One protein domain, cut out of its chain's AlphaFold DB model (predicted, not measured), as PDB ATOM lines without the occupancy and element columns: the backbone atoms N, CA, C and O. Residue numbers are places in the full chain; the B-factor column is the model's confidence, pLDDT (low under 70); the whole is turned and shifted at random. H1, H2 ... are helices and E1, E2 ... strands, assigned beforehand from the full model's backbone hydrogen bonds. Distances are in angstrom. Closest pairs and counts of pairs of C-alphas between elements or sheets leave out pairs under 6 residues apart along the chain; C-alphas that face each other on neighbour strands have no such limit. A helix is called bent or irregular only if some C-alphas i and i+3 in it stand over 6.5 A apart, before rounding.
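This is residues 14 to 83 of the 90 residues of the protein "Protein of uncharacterized function (DUF1688)" of Mycolicibacterium fortuitum (UniProt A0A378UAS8). Two long helices, H1 and H2, make an open V, with the beginning of H2 meeting the second half of H1. From the far end of H2, residues 76 to 83 fold back across the opening to the short strand E1, just before H1, and close a loose, three-sided frame. The printed part has 70 residues with one named strand and two named helices, in the order E1, H1, H2, and is mostly helix. It is loose, with a radius of gyration of the C-alphas of 14.1 A, and elongated, spanning 41 by 26 by 15 A.

E1 is residues 18 to 20, with C-alpha 18 at (26.273, 0.146, 116.968). H1, residues 24 to 48, is 35.0 A long and has a kink of 41 degrees near residue 39. It is neither bent nor irregular, but only just: C-alphas 39 and 42 are 6.5 A apart. H2, residues 55 to 75, is 27.7 A long and ends with C-alpha 75 at (35.986, -11.080, 121.472). It too is neither bent nor irregular, but only just: C-alphas 62 and 65 are 6.4 A apart.

The closest C-alphas of E1 and H1, those of Trp 19 and Val 26, are 7.1 A apart. H1 and H2 touch through residues 37 to 44 and 55 to 59 alone; their closest C-alphas, of Ala 41 and Val 58, are 6.4 A apart. They run opposite ways at a steep tilt of 65 degrees. E1 and H2 are apart. Residues 18 to 19 of E1 pair in parallel with residues 82 to 83. In H1, 17 of 21 O i to N i+4 pairs are within hydrogen-bond range, and in H2, 14 of 17.

The C-alphas farthest apart, those of Arg 17 and Gly 49, are 41.1 A apart. The printed part has no cut. The link from E1 to H1 is tight and that from H1 to H2 is short. The mean pLDDT of the printed part is 93.9, and no printed residue is under 70.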
ATOM      1  N   LEU A  14      24.359  -1.245 126.624       94.62
ATOM      2  CA  LEU A  14      24.908  -0.262 125.685       94.62
ATOM      3  C   LEU A  14      26.004  -0.848 124.776       94.62
ATOM      4  O   LEU A  14      26.275  -0.276 123.722       94.62
ATOM      5  N   ALA A  15      26.611  -1.982 125.143       93.06
ATOM      6  CA  ALA A  15      27.598  -2.674 124.314       93.06
ATOM      7  C   ALA A  15      26.986  -3.474 123.150       93.06
ATOM      8  O   ALA A  15      27.712  -3.884 122.248       93.06
ATOM      9  N   GLU A  16      25.673  -3.708 123.155       92.69
ATOM     10  CA  GLU A  16      24.990  -4.556 122.164       92.69
ATOM     11  C   GLU A  16      24.532  -3.784 120.915       92.69
ATOM     12  O   GLU A  16      23.870  -4.340 120.040       92.69
ATOM     13  N   ARG A  17      24.857  -2.490 120.832       92.75
ATOM     14  CA  ARG A  17      24.403  -1.578 119.777       92.75
ATOM     15  C   ARG A  17      25.589  -0.999 119.017       92.75
ATOM     16  O   ARG A  17      26.667  -0.823 119.580       92.75
ATOM     17  N   ASP A  18      25.340  -0.644 117.763       94.44
ATOM     18  CA  ASP A  18      26.273   0.146 116.968       94.44
ATOM     19  C   ASP A  18      26.059   1.634 117.249       94.44
ATOM     20  O   ASP A  18      24.926   2.124 117.226       94.44
ATOM     21  N   TRP A  19      27.155   2.347 117.496       95.75
ATOM     22  CA  TRP A  19      27.157   3.778 117.797       95.75
ATOM     23  C   TRP A  19      27.786   4.580 116.662       95.75
ATOM     24  O   TRP A  19      28.763   4.145 116.049       95.75
ATOM     25  N   ALA A  20      27.268   5.772 116.392       94.44
ATOM     26  CA  ALA A  20      27.950   6.727 115.535       94.44
ATOM     27  C   ALA A  20      29.129   7.362 116.287       94.44
ATOM     28  O   ALA A  20      29.110   7.516 117.506       94.44
ATOM     29  N   VAL A  21      30.157   7.789 115.552       92.69
ATOM     30  CA  VAL A  21      31.356   8.411 116.147       92.69
ATOM     31  C   VAL A  21      31.025   9.659 116.981       92.69
ATOM     32  O   VAL A  21      31.704   9.938 117.965       92.69
ATOM     33  N   GLY A  22      29.987  10.401 116.584       92.81
ATOM     34  CA  GLY A  22      29.530  11.609 117.273       92.81
ATOM     35  C   GLY A  22      28.557  11.364 118.427       92.81
ATOM     36  O   GLY A  22      28.157  12.332 119.071       92.81
ATOM     37  N   ASP A  23      28.163  10.115 118.687       95.81
ATOM     38  CA  ASP A  23      27.265   9.817 119.799       95.81
ATOM     39  C   ASP A  23      27.968  10.073 121.133       95.81
ATOM     40  O   ASP A  23      29.148   9.756 121.311       95.81
ATOM     41  N   GLU A  24      27.216  10.621 122.089       96.06
ATOM     42  CA  GLU A  24      27.731  11.061 123.391       96.06
ATOM     43  C   GLU A  24      28.542   9.968 124.092       96.06
ATOM     44  O   GLU A  24      29.643  10.238 124.563       96.06
ATOM     45  N   LEU A  25      28.067   8.717 124.066       95.75
ATOM     46  CA  LEU A  25      28.772   7.581 124.661       95.75
ATOM     47  C   LEU A  25      30.178   7.384 124.072       95.75
ATOM     48  O   LEU A  25      31.127   7.108 124.807       95.75
ATOM     49  N   VAL A  26      30.320   7.503 122.749       94.56
ATOM     50  CA  VAL A  26      31.603   7.314 122.057       94.56
ATOM     51  C   VAL A  26      32.539   8.476 122.366       94.56
ATOM     52  O   VAL A  26      33.715   8.252 122.668       94.56
ATOM     53  N   VAL A  27      32.020   9.705 122.337       95.44
ATOM     54  CA  VAL A  27      32.781  10.917 122.662       95.44
ATOM     55  C   VAL A  27      33.258  10.885 124.116       95.44
ATOM     56  O   VAL A  27      34.448  11.078 124.368       95.44
ATOM     57  N   GLU A  28      32.371  10.576 125.063       96.50
ATOM     58  CA  GLU A  28      32.682  10.469 126.491       96.50
ATOM     59  C   GLU A  28      33.735   9.386 126.741       96.50
ATOM     60  O   GLU A  28      34.764   9.646 127.367       96.50
ATOM     61  N   TRP A  29      33.536   8.183 126.199       95.38
ATOM     62  CA  TRP A  29      34.486   7.083 126.357       95.38
ATOM     63  C   TRP A  29      35.887   7.437 125.830       95.38
ATOM     64  O   TRP A  29      36.895   7.148 126.490       95.38
ATOM     65  N   ARG A  30      35.972   8.078 124.659       93.69
ATOM     66  CA  ARG A  30      37.248   8.509 124.069       93.69
ATOM     67  C   ARG A  30      37.907   9.607 124.897       93.69
ATOM     68  O   ARG A  30      39.098   9.500 125.183       93.69
ATOM     69  N   ALA A  31      37.141  10.603 125.343       95.25
ATOM     70  CA  ALA A  31      37.642  11.673 126.201       95.25
ATOM     71  C   ALA A  31      38.185  11.126 127.532       95.25
ATOM     72  O   ALA A  31      39.301  11.462 127.927       95.25
ATOM     73  N   LEU A  32      37.451  10.214 128.177       95.56
ATOM     74  CA  LEU A  32      37.898   9.539 129.398       95.56
ATOM     75  C   LEU A  32      39.162   8.712 129.163       95.56
ATOM     76  O   LEU A  32      40.052   8.703 130.007       95.56
ATOM     77  N   THR A  33      39.267   8.027 128.021       92.19
ATOM     78  CA  THR A  33      40.471   7.258 127.685       92.19
ATOM     79  C   THR A  33      41.693   8.170 127.585       92.19
ATOM     80  O   THR A  33      42.719   7.840 128.172       92.19
ATOM     81  N   VAL A  34      41.583   9.323 126.915       91.69
ATOM     82  CA  VAL A  34      42.670  10.317 126.827       91.69
ATOM     83  C   VAL A  34      43.031  10.861 128.209       91.69
ATOM     84  O   VAL A  34      44.198  10.821 128.582       91.69
ATOM     85  N   ALA A  35      42.043  11.285 128.999       94.19
ATOM     86  CA  ALA A  35      42.286  11.819 130.339       94.19
ATOM     87  C   ALA A  35      42.973  10.795 131.264       94.19
ATOM     88  O   ALA A  35      43.891  11.130 132.006       94.19
ATOM     89  N   LEU A  36      42.575   9.521 131.193       93.94
ATOM     90  CA  LEU A  36      43.182   8.456 131.995       93.94
ATOM     91  C   LEU A  36      44.609   8.108 131.557       93.94
ATOM     92  O   LEU A  36      45.376   7.584 132.363       93.94
ATOM     93  N   LEU A  37      44.984   8.364 130.302       92.62
ATOM     94  CA  LEU A  37      46.346   8.109 129.829       92.62
ATOM     95  C   LEU A  37      47.364   9.052 130.471       92.62
ATOM     96  O   LEU A  37      48.472   8.608 130.781       92.62
ATOM     97  N   ASP A  38      46.976  10.300 130.735       93.56
ATOM     98  CA  ASP A  38      47.822  11.261 131.446       93.56
ATOM     99  C   ASP A  38      48.120  10.801 132.880       93.56
ATOM    100  O   ASP A  38      49.261  10.903 133.332       93.56
ATOM    101  N   GLU A  39      47.139  10.191 133.550       94.56
ATOM    102  CA  GLU A  39      47.301   9.604 134.888       94.56
ATOM    103  C   GLU A  39      48.080   8.277 134.865       94.56
ATOM    104  O   GLU A  39      48.865   7.978 135.768       94.56
ATOM    105  N   LEU A  40      47.917   7.463 133.817       93.00
ATOM    106  CA  LEU A  40      48.616   6.181 133.687       93.00
ATOM    107  C   LEU A  40      50.091   6.339 133.319       93.00
ATOM    108  O   LEU A  40      50.915   5.538 133.763       93.00
ATOM    109  N   ALA A  41      50.453   7.346 132.524       95.38
ATOM    110  CA  ALA A  41      51.828   7.555 132.078       95.38
ATOM    111  C   ALA A  41      52.860   7.615 133.225       95.38
ATOM    112  O   ALA A  41      53.855   6.885 133.147       95.38
ATOM    113  N   PRO A  42      52.683   8.409 134.304       96.94
ATOM    114  CA  PRO A  42      53.616   8.396 135.429       96.94
ATOM    115  C   PRO A  42      53.646   7.049 136.166       96.94
ATOM    116  O   PRO A  42      54.723   6.618 136.579       96.94
ATOM    117  N   LEU A  43      52.513   6.343 136.277       96.62
ATOM    118  CA  LEU A  43      52.452   5.020 136.912       96.62
ATOM    119  C   LEU A  43      53.239   3.974 136.115       96.62
ATOM    120  O   LEU A  43      54.031   3.227 136.689       96.62
ATOM    121  N   VAL A  44      53.078   3.956 134.790       95.31
ATOM    122  CA  VAL A  44      53.821   3.066 133.884       95.31
ATOM    123  C   VAL A  44      55.317   3.361 133.953       95.31
ATOM    124  O   VAL A  44      56.119   2.440 134.101       95.31
ATOM    125  N   ARG A  45      55.710   4.639 133.910       97.50
ATOM    126  CA  ARG A  45      57.116   5.053 134.048       97.50
ATOM    127  C   ARG A  45      57.717   4.593 135.371       97.50
ATOM    128  O   ARG A  45      58.830   4.072 135.372       97.50
ATOM    129  N   GLY A  46      56.983   4.764 136.471       98.06
ATOM    130  CA  GLY A  46      57.398   4.310 137.796       98.06
ATOM    131  C   GLY A  46      57.552   2.792 137.860       98.06
ATOM    132  O   GLY A  46      58.580   2.301 138.317       98.06
ATOM    133  N   HIS A  47      56.576   2.050 137.335       97.06
ATOM    134  CA  HIS A  47      56.593   0.587 137.332       97.06
ATOM    135  C   HIS A  47      57.740   0.004 136.496       97.06
ATOM    136  O   HIS A  47      58.348  -0.987 136.888       97.06
ATOM    137  N   LEU A  48      58.060   0.631 135.362       96.62
ATOM    138  CA  LEU A  48      59.130   0.188 134.465       96.62
ATOM    139  C   LEU A  48      60.514   0.746 134.833       96.62
ATOM    140  O   LEU A  48      61.493   0.407 134.173       96.62
ATOM    141  N   GLY A  49      60.611   1.636 135.829       97.88
ATOM    142  CA  GLY A  49      61.853   2.356 136.127       97.88
ATOM    143  C   GLY A  49      62.343   3.224 134.958       97.88
ATOM    144  O   GLY A  49      63.542   3.451 134.811       97.88
ATOM    145  N   ALA A  50      61.425   3.696 134.110       97.50
ATOM    146  CA  ALA A  50      61.715   4.371 132.848       97.50
ATOM    147  C   ALA A  50      61.127   5.797 132.832       97.50
ATOM    148  O   ALA A  50      60.176   6.059 132.095       97.50
ATOM    149  N   PRO A  51      61.669   6.749 133.616       96.38
ATOM    150  CA  PRO A  51      61.101   8.096 133.754       96.38
ATOM    151  C   PRO A  51      61.028   8.875 132.432       96.38
ATOM    152  O   PRO A  51      60.132   9.694 132.253       96.38
ATOM    153  N   GLN A  52      61.920   8.567 131.483       97.06
ATOM    154  CA  GLN A  52      61.997   9.226 130.176       97.06
ATOM    155  C   GLN A  52      61.122   8.565 129.097       97.06
ATOM    156  O   GLN A  52      61.202   8.966 127.937       97.06
ATOM    157  N   LEU A  53      60.311   7.551 129.438       96.75
ATOM    158  CA  LEU A  53      59.458   6.870 128.462       96.75
ATOM    159  C   LEU A  53      58.500   7.884 127.798       96.75
ATOM    160  O   LEU A  53      57.692   8.509 128.504       96.75
ATOM    161  N   PRO A  54      58.557   8.066 126.464       96.06
ATOM    162  CA  PRO A  54      57.714   9.033 125.770       96.06
ATOM    163  C   PRO A  54      56.228   8.695 125.887       96.06
ATOM    164  O   PRO A  54      55.849   7.524 125.884       96.06
ATOM    165  N   MET A  55      55.370   9.722 125.902       94.00
ATOM    166  CA  MET A  55      53.914   9.523 125.902       94.00
ATOM    167  C   MET A  55      53.454   8.702 124.687       94.00
ATOM    168  O   MET A  55      52.623   7.814 124.827       94.00
ATOM    169  N   ALA A  56      54.068   8.908 123.516       93.50
ATOM    170  CA  ALA A  56      53.774   8.125 122.314       93.50
ATOM    171  C   ALA A  56      53.940   6.606 122.526       93.50
ATOM    172  O   ALA A  56      53.129   5.827 122.037       93.50
ATOM    173  N   CYS A  57      54.937   6.177 123.309       94.69
ATOM    174  CA  CYS A  57      55.134   4.761 123.624       94.69
ATOM    175  C   CYS A  57      54.053   4.222 124.571       94.69
ATOM    176  O   CYS A  57      53.619   3.083 124.417       94.69
ATOM    177  N   VAL A  58      53.605   5.035 125.534       93.06
ATOM    178  CA  VAL A  58      52.501   4.677 126.442       93.06
ATOM    179  C   VAL A  58      51.190   4.546 125.663       93.06
ATOM    180  O   VAL A  58      50.445   3.594 125.880       93.06
ATOM    181  N   LEU A  59      50.931   5.457 124.722       90.75
ATOM    182  CA  LEU A  59      49.761   5.416 123.844       90.75
ATOM    183  C   LEU A  59      49.759   4.159 122.968       90.75
ATOM    184  O   LEU A  59      48.786   3.402 122.983       90.75
ATOM    185  N   GLU A  60      50.860   3.914 122.258       91.94
ATOM    186  CA  GLU A  60      50.991   2.784 121.336       91.94
ATOM    187  C   GLU A  60      50.915   1.444 122.077       91.94
ATOM    188  O   GLU A  60      50.080   0.595 121.767       91.94
ATOM    189  N   GLY A  61      51.739   1.265 123.113       87.88
ATOM    190  CA  GLY A  61      51.777   0.022 123.878       87.88
ATOM    191  C   GLY A  61      50.504  -0.211 124.694       87.88
ATOM    192  O   GLY A  61      49.970  -1.318 124.709       87.88
ATOM    193  N   GLY A  62      50.005   0.830 125.363       81.56
ATOM    194  CA  GLY A  62      48.921   0.720 126.339       81.56
ATOM    195  C   GLY A  62      47.515   0.747 125.743       81.56
ATOM    196  O   GLY A  62      46.644   0.020 126.218       81.56
ATOM    197  N   SER A  63      47.265   1.563 124.714       81.38
ATOM    198  CA  SER A  63      45.912   1.714 124.150       81.38
ATOM    199  C   SER A  63      45.720   0.933 122.860       81.38
ATOM    200  O   SER A  63      44.662   0.336 122.666       81.38
ATOM    201  N   TRP A  64      46.732   0.908 121.993       88.31
ATOM    202  CA  TRP A  64      46.623   0.267 120.686       88.31
ATOM    203  C   TRP A  64      47.010  -1.210 120.744       88.31
ATOM    204  O   TRP A  64      46.152  -2.072 120.548       88.31
ATOM    205  N   ALA A  65      48.268  -1.519 121.070       92.56
ATOM    206  CA  ALA A  65      48.778  -2.888 121.083       92.56
ATOM    207  C   ALA A  65      48.064  -3.742 122.140       92.56
ATOM    208  O   ALA A  65      47.422  -4.736 121.793       92.56
ATOM    209  N   ALA A  66      48.078  -3.310 123.407       92.88
ATOM    210  CA  ALA A  66      47.379  -4.018 124.478       92.88
ATOM    211  C   ALA A  66      45.859  -4.078 124.240       92.88
ATOM    212  O   ALA A  66      45.228  -5.095 124.531       92.88
ATOM    213  N   GLY A  67      45.262  -3.029 123.663       92.69
ATOM    214  CA  GLY A  67      43.844  -3.018 123.297       92.69
ATOM    215  C   GLY A  67      43.490  -4.094 122.267       92.69
ATOM    216  O   GLY A  67      42.537  -4.846 122.469       92.69
ATOM    217  N   ARG A  68      44.275  -4.223 121.189       93.50
ATOM    218  CA  ARG A  68      44.082  -5.275 120.173       93.50
ATOM    219  C   ARG A  68      44.312  -6.670 120.738       93.50
ATOM    220  O   ARG A  68      43.538  -7.573 120.439       93.50
ATOM    221  N   GLU A  69      45.341  -6.844 121.561       95.94
ATOM    222  CA  GLU A  69      45.630  -8.122 122.216       95.94
ATOM    223  C   GLU A  69      44.456  -8.579 123.094       95.94
ATOM    224  O   GLU A  69      44.030  -9.733 123.015       95.94
ATOM    225  N   LEU A  70      43.877  -7.666 123.880       95.06
ATOM    226  CA  LEU A  70      42.685  -7.947 124.679       95.06
ATOM    227  C   LEU A  70      41.455  -8.211 123.807       95.06
ATOM    228  O   LEU A  70      40.722  -9.158 124.080       95.06
ATOM    229  N   ALA A  71      41.245  -7.443 122.737       94.25
ATOM    230  CA  ALA A  71      40.135  -7.665 121.814       94.25
ATOM    231  C   ALA A  71      40.193  -9.061 121.169       94.25
ATOM    232  O   ALA A  71      39.176  -9.750 121.113       94.25
ATOM    233  N   VAL A  72      41.379  -9.513 120.742       96.12
ATOM    234  CA  VAL A  72      41.601 -10.880 120.233       96.12
ATOM    235  C   VAL A  72      41.244 -11.913 121.295       96.12
ATOM    236  O   VAL A  72      40.458 -12.817 121.030       96.12
ATOM    237  N   ARG A  73      41.763 -11.750 122.516       96.12
ATOM    238  CA  ARG A  73      41.536 -12.702 123.612       96.12
ATOM    239  C   ARG A  73      40.082 -12.787 124.065       96.12
ATOM    240  O   ARG A  73      39.639 -13.864 124.443       96.12
ATOM    241  N   LEU A  74      39.368 -11.664 124.082       94.62
ATOM    242  CA  LEU A  74      38.044 -11.572 124.697       94.62
ATOM    243  C   LEU A  74      36.900 -11.707 123.691       94.62
ATOM    244  O   LEU A  74      35.828 -12.178 124.062       94.62
ATOM    245  N   ARG A  75      37.082 -11.246 122.447       93.75
ATOM    246  CA  ARG A  75      35.986 -11.080 121.472       93.75
ATOM    247  C   ARG A  75      36.400 -11.332 120.018       93.75
ATOM    248  O   ARG A  75      35.765 -10.793 119.108       93.75
ATOM    249  N   ASP A  76      37.429 -12.151 119.790       94.19
ATOM    250  CA  ASP A  76      37.911 -12.505 118.443       94.19
ATOM    251  C   ASP A  76      38.278 -11.265 117.603       94.19
ATOM    252  O   ASP A  76      37.902 -11.095 116.448       94.19
ATOM    253  N   GLY A  77      38.943 -10.308 118.251       92.25
ATOM    254  CA  GLY A  77      39.441  -9.080 117.632       92.25
ATOM    255  C   GLY A  77      38.423  -7.941 117.587       92.25
ATOM    256  O   GLY A  77      38.790  -6.822 117.226       92.25
ATOM    257  N   ARG A  78      37.169  -8.179 117.992       91.56
ATOM    258  CA  ARG A  78      36.129  -7.141 118.007       91.56
ATOM    259  C   ARG A  78      36.320  -6.140 119.158       91.56
ATOM    260  O   ARG A  78      36.663  -6.538 120.282       91.56
ATOM    261  N   PRO A  79      36.077  -4.838 118.911       90.62
ATOM    262  CA  PRO A  79      36.211  -3.805 119.933       90.62
ATOM    263  C   PRO A  79      35.193  -3.999 121.073       90.62
ATOM    264  O   PRO A  79      34.210  -4.723 120.909       90.62
ATOM    265  N   PRO A  80      35.413  -3.379 122.246       91.94
ATOM    266  CA  PRO A  80      34.467  -3.436 123.367       91.94
ATOM    267  C   PRO A  80      33.173  -2.639 123.131       91.94
ATOM    268  O   PRO A  80      32.187  -2.883 123.816       91.94
ATOM    269  N   LEU A  81      33.183  -1.694 122.184       93.81
ATOM    270  CA  LEU A  81      32.013  -0.975 121.679       93.81
ATOM    271  C   LEU A  81      32.072  -0.979 120.151       93.81
ATOM    272  O   LEU A  81      33.115  -0.643 119.579       93.81
ATOM    273  N   SER A  82      30.971  -1.342 119.497       93.56
ATOM    274  CA  SER A  82      30.852  -1.241 118.044       93.56
ATOM    275  C   SER A  82      30.592   0.209 117.648       93.56
ATOM    276  O   SER A  82      29.602   0.810 118.062       93.56
ATOM    277  N   VAL A  83      31.494   0.780 116.852       92.38
ATOM    278  CA  VAL A  83      31.372   2.149 116.341       92.38
ATOM    279  C   VAL A  83      31.311   2.095 114.821       92.38
ATOM    280  O   VAL A  83      32.238   1.602 114.176       92.38
TER     281      VAL A  83